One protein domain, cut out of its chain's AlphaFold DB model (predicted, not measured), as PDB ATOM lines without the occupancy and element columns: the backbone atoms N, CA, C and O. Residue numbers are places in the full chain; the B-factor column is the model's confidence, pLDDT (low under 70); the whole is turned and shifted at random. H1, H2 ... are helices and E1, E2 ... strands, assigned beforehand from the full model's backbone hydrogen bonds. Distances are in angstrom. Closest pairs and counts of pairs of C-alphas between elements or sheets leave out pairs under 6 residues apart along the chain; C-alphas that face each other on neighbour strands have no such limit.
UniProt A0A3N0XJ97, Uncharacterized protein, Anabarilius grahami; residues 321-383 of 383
ATOM      1  N   GLN A 321     -38.814   6.764 -35.431       81.12
ATOM      2  CA  GLN A 321     -40.230   6.739 -35.059       81.12
ATOM      3  C   GLN A 321     -40.362   6.816 -33.538       81.12
ATOM      4  O   GLN A 321     -39.724   6.047 -32.815       81.12
ATOM      5  N   VAL A 322     -41.235   7.697 -33.054       81.00
ATOM      6  CA  VAL A 322     -41.525   7.859 -31.626       81.00
ATOM      7  C   VAL A 322     -43.034   7.769 -31.426       81.00
ATOM      8  O   VAL A 322     -43.783   8.404 -32.161       81.00
ATOM      9  N   ALA A 323     -43.481   6.937 -30.484       67.12
ATOM     10  CA  ALA A 323     -44.910   6.730 -30.218       67.12
ATOM     11  C   ALA A 323     -45.433   7.601 -29.060       67.12
ATOM     12  O   ALA A 323     -46.615   7.924 -29.038       67.12
ATOM     13  N   GLU A 324     -44.554   7.991 -28.130       79.00
ATOM     14  CA  GLU A 324     -44.860   8.775 -26.926       79.00
ATOM     15  C   GLU A 324     -43.651   9.676 -26.635       79.00
ATOM     16  O   GLU A 324     -42.604   9.177 -26.216       79.00
ATOM     17  N   ALA A 325     -43.749  10.970 -26.946       83.31
ATOM     18  CA  ALA A 325     -42.652  11.924 -26.791       83.31
ATOM     19  C   ALA A 325     -43.144  13.225 -26.150       83.31
ATOM     20  O   ALA A 325     -44.187  13.740 -26.551       83.31
ATOM     21  N   ASP A 326     -42.358  13.755 -25.219       83.62
ATOM     22  CA  ASP A 326     -42.553  15.068 -24.606       83.62
ATOM     23  C   ASP A 326     -41.559  16.072 -25.196       83.62
ATOM     24  O   ASP A 326     -40.478  15.694 -25.650       83.62
ATOM     25  N   GLU A 327     -41.897  17.358 -25.196       85.19
ATOM     26  CA  GLU A 327     -40.982  18.407 -25.649       85.19
ATOM     27  C   GLU A 327     -39.800  18.546 -24.672       85.19
ATOM     28  O   GLU A 327     -39.961  18.553 -23.448       85.19
ATOM     29  N   PHE A 328     -38.576  18.610 -25.201       84.56
ATOM     30  CA  PHE A 328     -37.376  18.745 -24.385       84.56
ATOM     31  C   PHE A 328     -37.248  20.177 -23.880       84.56
ATOM     32  O   PHE A 328     -36.889  21.095 -24.616       84.56
ATOM     33  N   HIS A 329     -37.445  20.353 -22.580       85.00
ATOM     34  CA  HIS A 329     -37.151  21.607 -21.908       85.00
ATOM     35  C   HIS A 329     -35.897  21.450 -21.047       85.00
ATOM     36  O   HIS A 329     -35.934  20.836 -19.982       85.00
ATOM     37  N   SER A 330     -34.781  22.025 -21.502       81.38
ATOM     38  CA  SER A 330     -33.446  21.865 -20.895       81.38
ATOM     39  C   SER A 330     -33.413  22.099 -19.380       81.38
ATOM     40  O   SER A 330     -32.790  21.331 -18.649       81.38
ATOM     41  N   HIS A 331     -34.147  23.101 -18.893       83.62
ATOM     42  CA  HIS A 331     -34.227  23.459 -17.475       83.62
ATOM     43  C   HIS A 331     -34.880  22.392 -16.575       83.62
ATOM     44  O   HIS A 331     -34.740  22.474 -15.357       83.62
ATOM     45  N   LEU A 332     -35.578  21.399 -17.143       85.00
ATOM     46  CA  LEU A 332     -36.196  20.292 -16.400       85.00
ATOM     47  C   LEU A 332     -35.227  19.130 -16.126       85.00
ATOM     48  O   LEU A 332     -35.563  18.218 -15.370       85.00
ATOM     49  N   TYR A 333     -34.031  19.148 -16.718       83.94
ATOM     50  CA  TYR A 333     -33.041  18.075 -16.607       83.94
ATOM     51  C   TYR A 333     -31.794  18.531 -15.849       83.94
ATOM     52  O   TYR A 333     -31.532  19.723 -15.711       83.94
ATOM     53  N   ASN A 334     -31.002  17.584 -15.342       88.00
ATOM     54  CA  ASN A 334     -29.748  17.903 -14.657       88.00
ATOM     55  C   ASN A 334     -28.688  18.472 -15.624       88.00
ATOM     56  O   ASN A 334     -28.786  18.324 -16.844       88.00
ATOM     57  N   THR A 335     -27.647  19.098 -15.070       86.31
ATOM     58  CA  THR A 335     -26.577  19.752 -15.841       86.31
ATOM     59  C   THR A 335     -25.853  18.804 -16.795       86.31
ATOM     60  O   THR A 335     -25.537  19.209 -17.908       86.31
ATOM     61  N   CYS A 336     -25.664  17.533 -16.425       83.12
ATOM     62  CA  CYS A 336     -25.019  16.543 -17.291       83.12
ATOM     63  C   CYS A 336     -25.828  16.271 -18.569       83.12
ATOM     64  O   CYS A 336     -25.258  16.198 -19.654       83.12
ATOM     65  N   ILE A 337     -27.156  16.149 -18.460       81.31
ATOM     66  CA  ILE A 337     -28.043  15.962 -19.619       81.31
ATOM     67  C   ILE A 337     -28.069  17.236 -20.468       81.31
ATOM     68  O   ILE A 337     -27.966  17.157 -21.690       81.31
ATOM     69  N   GLN A 338     -28.154  18.409 -19.834       83.25
ATOM     70  CA  GLN A 338     -28.119  19.692 -20.541       83.25
ATOM     71  C   GLN A 338     -26.827  19.858 -21.361       83.25
ATOM     72  O   GLN A 338     -26.883  20.242 -22.528       83.25
ATOM     73  N   GLU A 339     -25.668  19.539 -20.778       84.19
ATOM     74  CA  GLU A 339     -24.368  19.593 -21.454       84.19
ATOM     75  C   GLU A 339     -24.257  18.558 -22.574       84.19
ATOM     76  O   GLU A 339     -23.818  18.902 -23.670       84.19
ATOM     77  N   ALA A 340     -24.695  17.317 -22.341       80.50
ATOM     78  CA  ALA A 340     -24.660  16.258 -23.347       80.50
ATOM     79  C   ALA A 340     -25.493  16.615 -24.589       80.50
ATOM     80  O   ALA A 340     -25.007  16.497 -25.713       80.50
ATOM     81  N   VAL A 341     -26.716  17.117 -24.394       82.19
ATOM     82  CA  VAL A 341     -27.600  17.561 -25.486       82.19
ATOM     83  C   VAL A 341     -26.989  18.756 -26.228       82.19
ATOM     84  O   VAL A 341     -26.964  18.778 -27.460       82.19
ATOM     85  N   ARG A 342     -26.412  19.717 -25.490       82.31
ATOM     86  CA  ARG A 342     -25.751  20.899 -26.063       82.31
ATOM     87  C   ARG A 342     -24.509  20.542 -26.882       82.31
ATOM     88  O   ARG A 342     -24.310  21.122 -27.946       82.31
ATOM     89  N   MET A 343     -23.689  19.597 -26.418       84.25
ATOM     90  CA  MET A 343     -22.502  19.119 -27.142       84.25
ATOM     91  C   MET A 343     -22.857  18.421 -28.459       84.25
ATOM     92  O   MET A 343     -22.072  18.477 -29.400       84.25
ATOM     93  N   GLN A 344     -24.040  17.807 -28.543       81.12
ATOM     94  CA  GLN A 344     -24.537  17.151 -29.756       81.12
ATOM     95  C   GLN A 344     -25.253  18.112 -30.724       81.12
ATOM     96  O   GLN A 344     -25.771  17.675 -31.748       81.12
ATOM     97  N   GLY A 345     -25.297  19.418 -30.425       79.25
ATOM     98  CA  GLY A 345     -25.922  20.420 -31.299       79.25
ATOM     99  C   GLY A 345     -27.446  20.288 -31.415       79.25
ATOM    100  O   GLY A 345     -28.033  20.747 -32.392       79.25
ATOM    101  N   ILE A 346     -28.094  19.645 -30.441       75.94
ATOM    102  CA  ILE A 346     -29.547  19.471 -30.409       75.94
ATOM    103  C   ILE A 346     -30.176  20.752 -29.823       75.94
ATOM    104  O   ILE A 346     -29.885  21.128 -28.688       75.94
ATOM    105  N   HIS A 347     -31.011  21.437 -30.611       68.69
ATOM    106  CA  HIS A 347     -31.654  22.717 -30.264       68.69
ATOM    107  C   HIS A 347     -33.082  22.544 -29.698       68.69
ATOM    108  O   HIS A 347     -33.604  21.431 -29.670       68.69
ATOM    109  N   ASP A 348     -33.719  23.652 -29.289       58.34
ATOM    110  CA  ASP A 348     -34.999  23.758 -28.545       58.34
ATOM    111  C   ASP A 348     -36.262  23.174 -29.232       58.34
ATOM    112  O   ASP A 348     -37.375  23.423 -28.789       58.34
ATOM    113  N   SER A 349     -36.119  22.377 -30.293       66.38
ATOM    114  CA  SER A 349     -37.204  21.625 -30.945       66.38
ATOM    115  C   SER A 349     -37.065  20.106 -30.761       66.38
ATOM    116  O   SER A 349     -37.511  19.327 -31.606       66.38
ATOM    117  N   ALA A 350     -36.344  19.675 -29.726       77.94
ATOM    118  CA  ALA A 350     -36.092  18.269 -29.448       77.94
ATOM    119  C   ALA A 350     -37.233  17.636 -28.646       77.94
ATOM    120  O   ALA A 350     -37.939  18.313 -27.905       77.94
ATOM    121  N   PHE A 351     -37.377  16.317 -28.765       82.81
ATOM    122  CA  PHE A 351     -38.338  15.535 -27.994       82.81
ATOM    123  C   PHE A 351     -37.614  14.500 -27.133       82.81
ATOM    124  O   PHE A 351     -36.608  13.927 -27.555       82.81
ATOM    125  N   VAL A 352     -38.148  14.229 -25.946       84.88
ATOM    126  CA  VAL A 352     -37.697  13.166 -25.044       84.88
ATOM    127  C   VAL A 352     -38.703  12.032 -25.058       84.88
ATOM    128  O   VAL A 352     -39.909  12.248 -25.026       84.88
ATOM    129  N   THR A 353     -38.208  10.799 -25.090       84.62
ATOM    130  CA  THR A 353     -39.042   9.599 -25.047       84.62
ATOM    131  C   THR A 353     -38.350   8.488 -24.271       84.62
ATOM    132  O   THR A 353     -37.124   8.392 -24.256       84.62
ATOM    133  N   LEU A 354     -39.140   7.603 -23.663       84.50
ATOM    134  CA  LEU A 354     -38.648   6.360 -23.066       84.50
ATOM    135  C   LEU A 354     -38.478   5.242 -24.106       84.50
ATOM    136  O   LEU A 354     -37.979   4.159 -23.787       84.50
ATOM    137  N   THR A 355     -38.957   5.435 -25.341       87.31
ATOM    138  CA  THR A 355     -38.931   4.411 -26.390       87.31
ATOM    139  C   THR A 355     -38.905   5.027 -27.790       87.31
ATOM    140  O   THR A 355     -39.865   5.666 -28.213       87.31
ATOM    141  N   ALA A 356     -37.857   4.733 -28.559       86.94
ATOM    142  CA  ALA A 356     -37.714   5.171 -29.948       86.94
ATOM    143  C   ALA A 356     -37.399   3.986 -30.863       86.94
ATOM    144  O   ALA A 356     -36.682   3.069 -30.474       86.94
ATOM    145  N   THR A 357     -37.906   3.998 -32.091       84.50
ATOM    146  CA  THR A 357     -37.524   3.029 -33.122       84.50
ATOM    147  C   THR A 357     -36.639   3.729 -34.145       84.50
ATOM    148  O   THR A 357     -37.125   4.609 -34.849       84.50
ATOM    149  N   TYR A 358     -35.368   3.342 -34.251       78.94
ATOM    150  CA  TYR A 358     -34.448   3.855 -35.271       78.94
ATOM    151  C   TYR A 358     -34.173   2.762 -36.303       78.94
ATOM    152  O   TYR A 358     -33.793   1.646 -35.943       78.94
ATOM    153  N   LYS A 359     -34.439   3.054 -37.582       70.88
ATOM    154  CA  LYS A 359     -34.299   2.104 -38.709       70.88
ATOM    155  C   LYS A 359     -34.926   0.717 -38.468       70.88
ATOM    156  O   LYS A 359     -34.392  -0.308 -38.874       70.88
ATOM    157  N   GLY A 360     -36.084   0.680 -37.806       69.81
ATOM    158  CA  GLY A 360     -36.824  -0.555 -37.504       69.81
ATOM    159  C   GLY A 360     -36.391  -1.281 -36.224       69.81
ATOM    160  O   GLY A 360     -37.101  -2.184 -35.782       69.81
ATOM    161  N   THR A 361     -35.305  -0.856 -35.575       74.75
ATOM    162  CA  THR A 361     -34.885  -1.376 -34.268       74.75
ATOM    163  C   THR A 361     -35.494  -0.543 -33.150       74.75
ATOM    164  O   THR A 361     -35.323   0.672 -33.112       74.75
ATOM    165  N   LYS A 362     -36.217  -1.194 -32.232       82.69
ATOM    166  CA  LYS A 362     -36.864  -0.543 -31.085       82.69
ATOM    167  C   LYS A 362     -35.905  -0.463 -29.898       82.69
ATOM    168  O   LYS A 362     -35.531  -1.491 -29.341       82.69
ATOM    169  N   TYR A 363     -35.589   0.756 -29.487       84.62
ATOM    170  CA  TYR A 363     -34.759   1.107 -28.343       84.62
ATOM    171  C   TYR A 363     -35.625   1.555 -27.164       84.62
ATOM    172  O   TYR A 363     -36.650   2.215 -27.348       84.62
ATOM    173  N   LYS A 364     -35.223   1.187 -25.948       86.44
ATOM    174  CA  LYS A 364     -35.886   1.559 -24.694       86.44
ATOM    175  C   LYS A 364     -34.852   1.945 -23.648       86.44
ATOM    176  O   LYS A 364     -33.739   1.423 -23.673       86.44
ATOM    177  N   THR A 365     -35.256   2.774 -22.688       81.75
ATOM    178  CA  THR A 365     -34.454   3.051 -21.491       81.75
ATOM    179  C   THR A 365     -33.999   1.744 -20.838       81.75
ATOM    180  O   THR A 365     -34.755   0.774 -20.754       81.75
ATOM    181  N   SER A 366     -32.762   1.720 -20.357       81.94
ATOM    182  CA  SER A 366     -32.033   0.564 -19.825       81.94
ATOM    183  C   SER A 366     -31.556  -0.490 -20.827       81.94
ATOM    184  O   SER A 366     -30.944  -1.468 -20.391       81.94
ATOM    185  N   MET A 367     -31.771  -0.317 -22.134       82.06
ATOM    186  CA  MET A 367     -31.121  -1.171 -23.133       82.06
ATOM    187  C   MET A 367     -29.627  -0.871 -23.228       82.06
ATOM    188  O   MET A 367     -29.200   0.270 -23.076       82.06
ATOM    189  N   VAL A 368     -28.844  -1.906 -23.520       79.81
ATOM    190  CA  VAL A 368     -27.423  -1.795 -23.843       79.81
ATOM    191  C   VAL A 368     -27.287  -1.899 -25.360       79.81
ATOM    192  O   VAL A 368     -27.827  -2.827 -25.963       79.81
ATOM    193  N   VAL A 369     -26.624  -0.928 -25.979       82.62
ATOM    194  CA  VAL A 369     -26.486  -0.797 -27.435       82.62
ATOM    195  C   VAL A 369     -25.030  -0.644 -27.823       82.62
ATOM    196  O   VAL A 369     -24.257  -0.060 -27.077       82.62
ATOM    197  N   VAL A 370     -24.654  -1.148 -28.994       80.88
ATOM    198  CA  VAL A 370     -23.330  -0.879 -29.567       80.88
ATOM    199  C   VAL A 370     -23.276   0.592 -29.972       80.88
ATOM    200  O   VAL A 370     -24.110   1.034 -30.763       80.88
ATOM    201  N   VAL A 371     -22.319   1.338 -29.429       82.25
ATOM    202  CA  VAL A 371     -22.053   2.740 -29.779       82.25
ATOM    203  C   VAL A 371     -20.856   2.893 -30.714       82.25
ATOM    204  O   VAL A 371     -20.827   3.860 -31.468       82.25
ATOM    205  N   ASP A 372     -19.916   1.943 -30.708       81.00
ATOM    206  CA  ASP A 372     -18.753   1.951 -31.604       81.00
ATOM    207  C   ASP A 372     -18.258   0.526 -31.922       81.00
ATOM    208  O   ASP A 372     -18.564  -0.425 -31.195       81.00
ATOM    209  N   TYR A 373     -17.514   0.378 -33.018       77.94
ATOM    210  CA  TYR A 373     -16.801  -0.845 -33.394       77.94
ATOM    211  C   TYR A 373     -15.460  -0.486 -34.035       77.94
ATOM    212  O   TYR A 373     -15.397  -0.086 -35.201       77.94
ATOM    213  N   THR A 374     -14.384  -0.667 -33.275       84.88
ATOM    214  CA  THR A 374     -13.009  -0.377 -33.699       84.88
ATOM    215  C   THR A 374     -12.102  -1.546 -33.345       84.88
ATOM    216  O   THR A 374     -12.220  -2.104 -32.258       84.88
ATOM    217  N   ASP A 375     -11.197  -1.914 -34.256       81.62
ATOM    218  CA  ASP A 375     -10.195  -2.975 -34.056       81.62
ATOM    219  C   ASP A 375     -10.777  -4.319 -33.573       81.62
ATOM    220  O   ASP A 375     -10.230  -4.976 -32.691       81.62
ATOM    221  N   ASP A 376     -11.906  -4.732 -34.157       76.81
ATOM    222  CA  ASP A 376     -12.646  -5.954 -33.804       76.81
ATOM    223  C   ASP A 376     -13.202  -6.004 -32.368       76.81
ATOM    224  O   ASP A 376     -13.601  -7.063 -31.876       76.81
ATOM    225  N   VAL A 377     -13.305  -4.847 -31.712       65.25
ATOM    226  CA  VAL A 377     -13.888  -4.691 -30.379       65.25
ATOM    227  C   VAL A 377     -15.123  -3.799 -30.474       65.25
ATOM    228  O   VAL A 377     -15.082  -2.689 -31.011       65.25
ATOM    229  N   TYR A 378     -16.249  -4.300 -29.969       75.75
ATOM    230  CA  TYR A 378     -17.451  -3.493 -29.794       75.75
ATOM    231  C   TYR A 378     -17.263  -2.557 -28.588       75.75
ATOM    232  O   TYR A 378     -16.456  -2.815 -27.698       75.75
ATOM    233  N   THR A 379     -17.965  -1.429 -28.584       80.00
ATOM    234  CA  THR A 379     -18.154  -0.608 -27.385       80.00
ATOM    235  C   THR A 379     -19.642  -0.501 -27.133       80.00
ATOM    236  O   THR A 379     -20.380  -0.063 -28.020       80.00
ATOM    237  N   PHE A 380     -20.100  -0.865 -25.939       76.62
ATOM    238  CA  PHE A 380     -21.501  -0.720 -25.558       76.62
ATOM    239  C   PHE A 380     -21.784   0.542 -24.722       76.62
ATOM    240  O   PHE A 380     -21.036   0.914 -23.822       76.62
ATOM    241  N   GLY A 381     -22.934   1.169 -24.968       77.69
ATOM    242  CA  GLY A 381     -23.523   2.227 -24.149       77.69
ATOM    243  C   GLY A 381     -24.896   1.812 -23.621       77.69
ATOM    244  O   GLY A 381     -25.605   1.032 -24.253       77.69
ATOM    245  N   LYS A 382     -25.289   2.324 -22.452       80.25
ATOM    246  CA  LYS A 382     -26.632   2.113 -21.895       80.25
ATOM    247  C   LYS A 382     -27.512   3.330 -22.185       80.25
ATOM    248  O   LYS A 382     -27.079   4.451 -21.932       80.25
ATOM    249  N   ILE A 383     -28.720   3.085 -22.695       74.75
ATOM    250  CA  ILE A 383     -29.760   4.098 -22.945       74.75
ATOM    251  C   ILE A 383     -30.463   4.481 -21.647       74.75
ATOM    252  O   ILE A 383     -30.833   3.556 -20.881       74.75
TER     253      ILE A 383
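Overview. This is residues 321 to 383 of the 383 residues of an uncharacterized protein of Anabarilius grahami (UniProt A0A3N0XJ97). The model is an open arch: the hairpin of E1 and E2 makes its bend, the hairpin of E3 and E4 one foot and the single helix H1 the other, with a hollow between the feet. The first stretch, residues 321 to 334, runs partly alongside the link from H1 to E1 and E1 itself, and residues 331 to 337 stick out. The printed part has 63 residues, with one named helix and four named strands in the order H1, E1, E2, E3, E4; under half of the residues are in these elements, and the class is mixed, helices and strands. The two sheets, E1 - E2 and E3 - E4, are antiparallel; the whole is loose, with a radius of gyration of the C-alphas of 13.6 A and spans of 39 by 26 by 19 A.

Arrangement. Residues 326 to 327 pair antiparallel with residues 351 to 352, and residues 321 to 322 with residues 356 to 357 of E1, residues 355 to 358. In H1, residues 335 to 343, every O i to N i+4 pair is within hydrogen-bond range. E1 and E2, residues 361 to 364, form an antiparallel hairpin at 155 degrees; N 363 and O 356 are 2.7 A apart, within hydrogen-bond range. E3, residues 368 to 374, and E4, residues 377 to 382, form another at 149 degrees, with N 371 and O 379 at 2.8 A. E2 and E3 are apart, and H1 is apart from E2, E3 and E4.

Along the chain. H1 begins at C-alpha 335 (-26.577, 19.752, -15.841) and is 12.0 A long. E1 measures 10.0 A and E2 10.1 A. E3 measures 17.5 A, and E4, 16.8 A, ends at C-alpha 382 (-26.632, 2.113, -21.895).

Size, cuts and confidence. The C-alphas farthest apart, of His 331 and Asp 376, are 40.0 A apart. The printed part has no cut; the link from H1 to E1 is long. Residues 323, 347 to 349, 360 and 377 have pLDDT under 70.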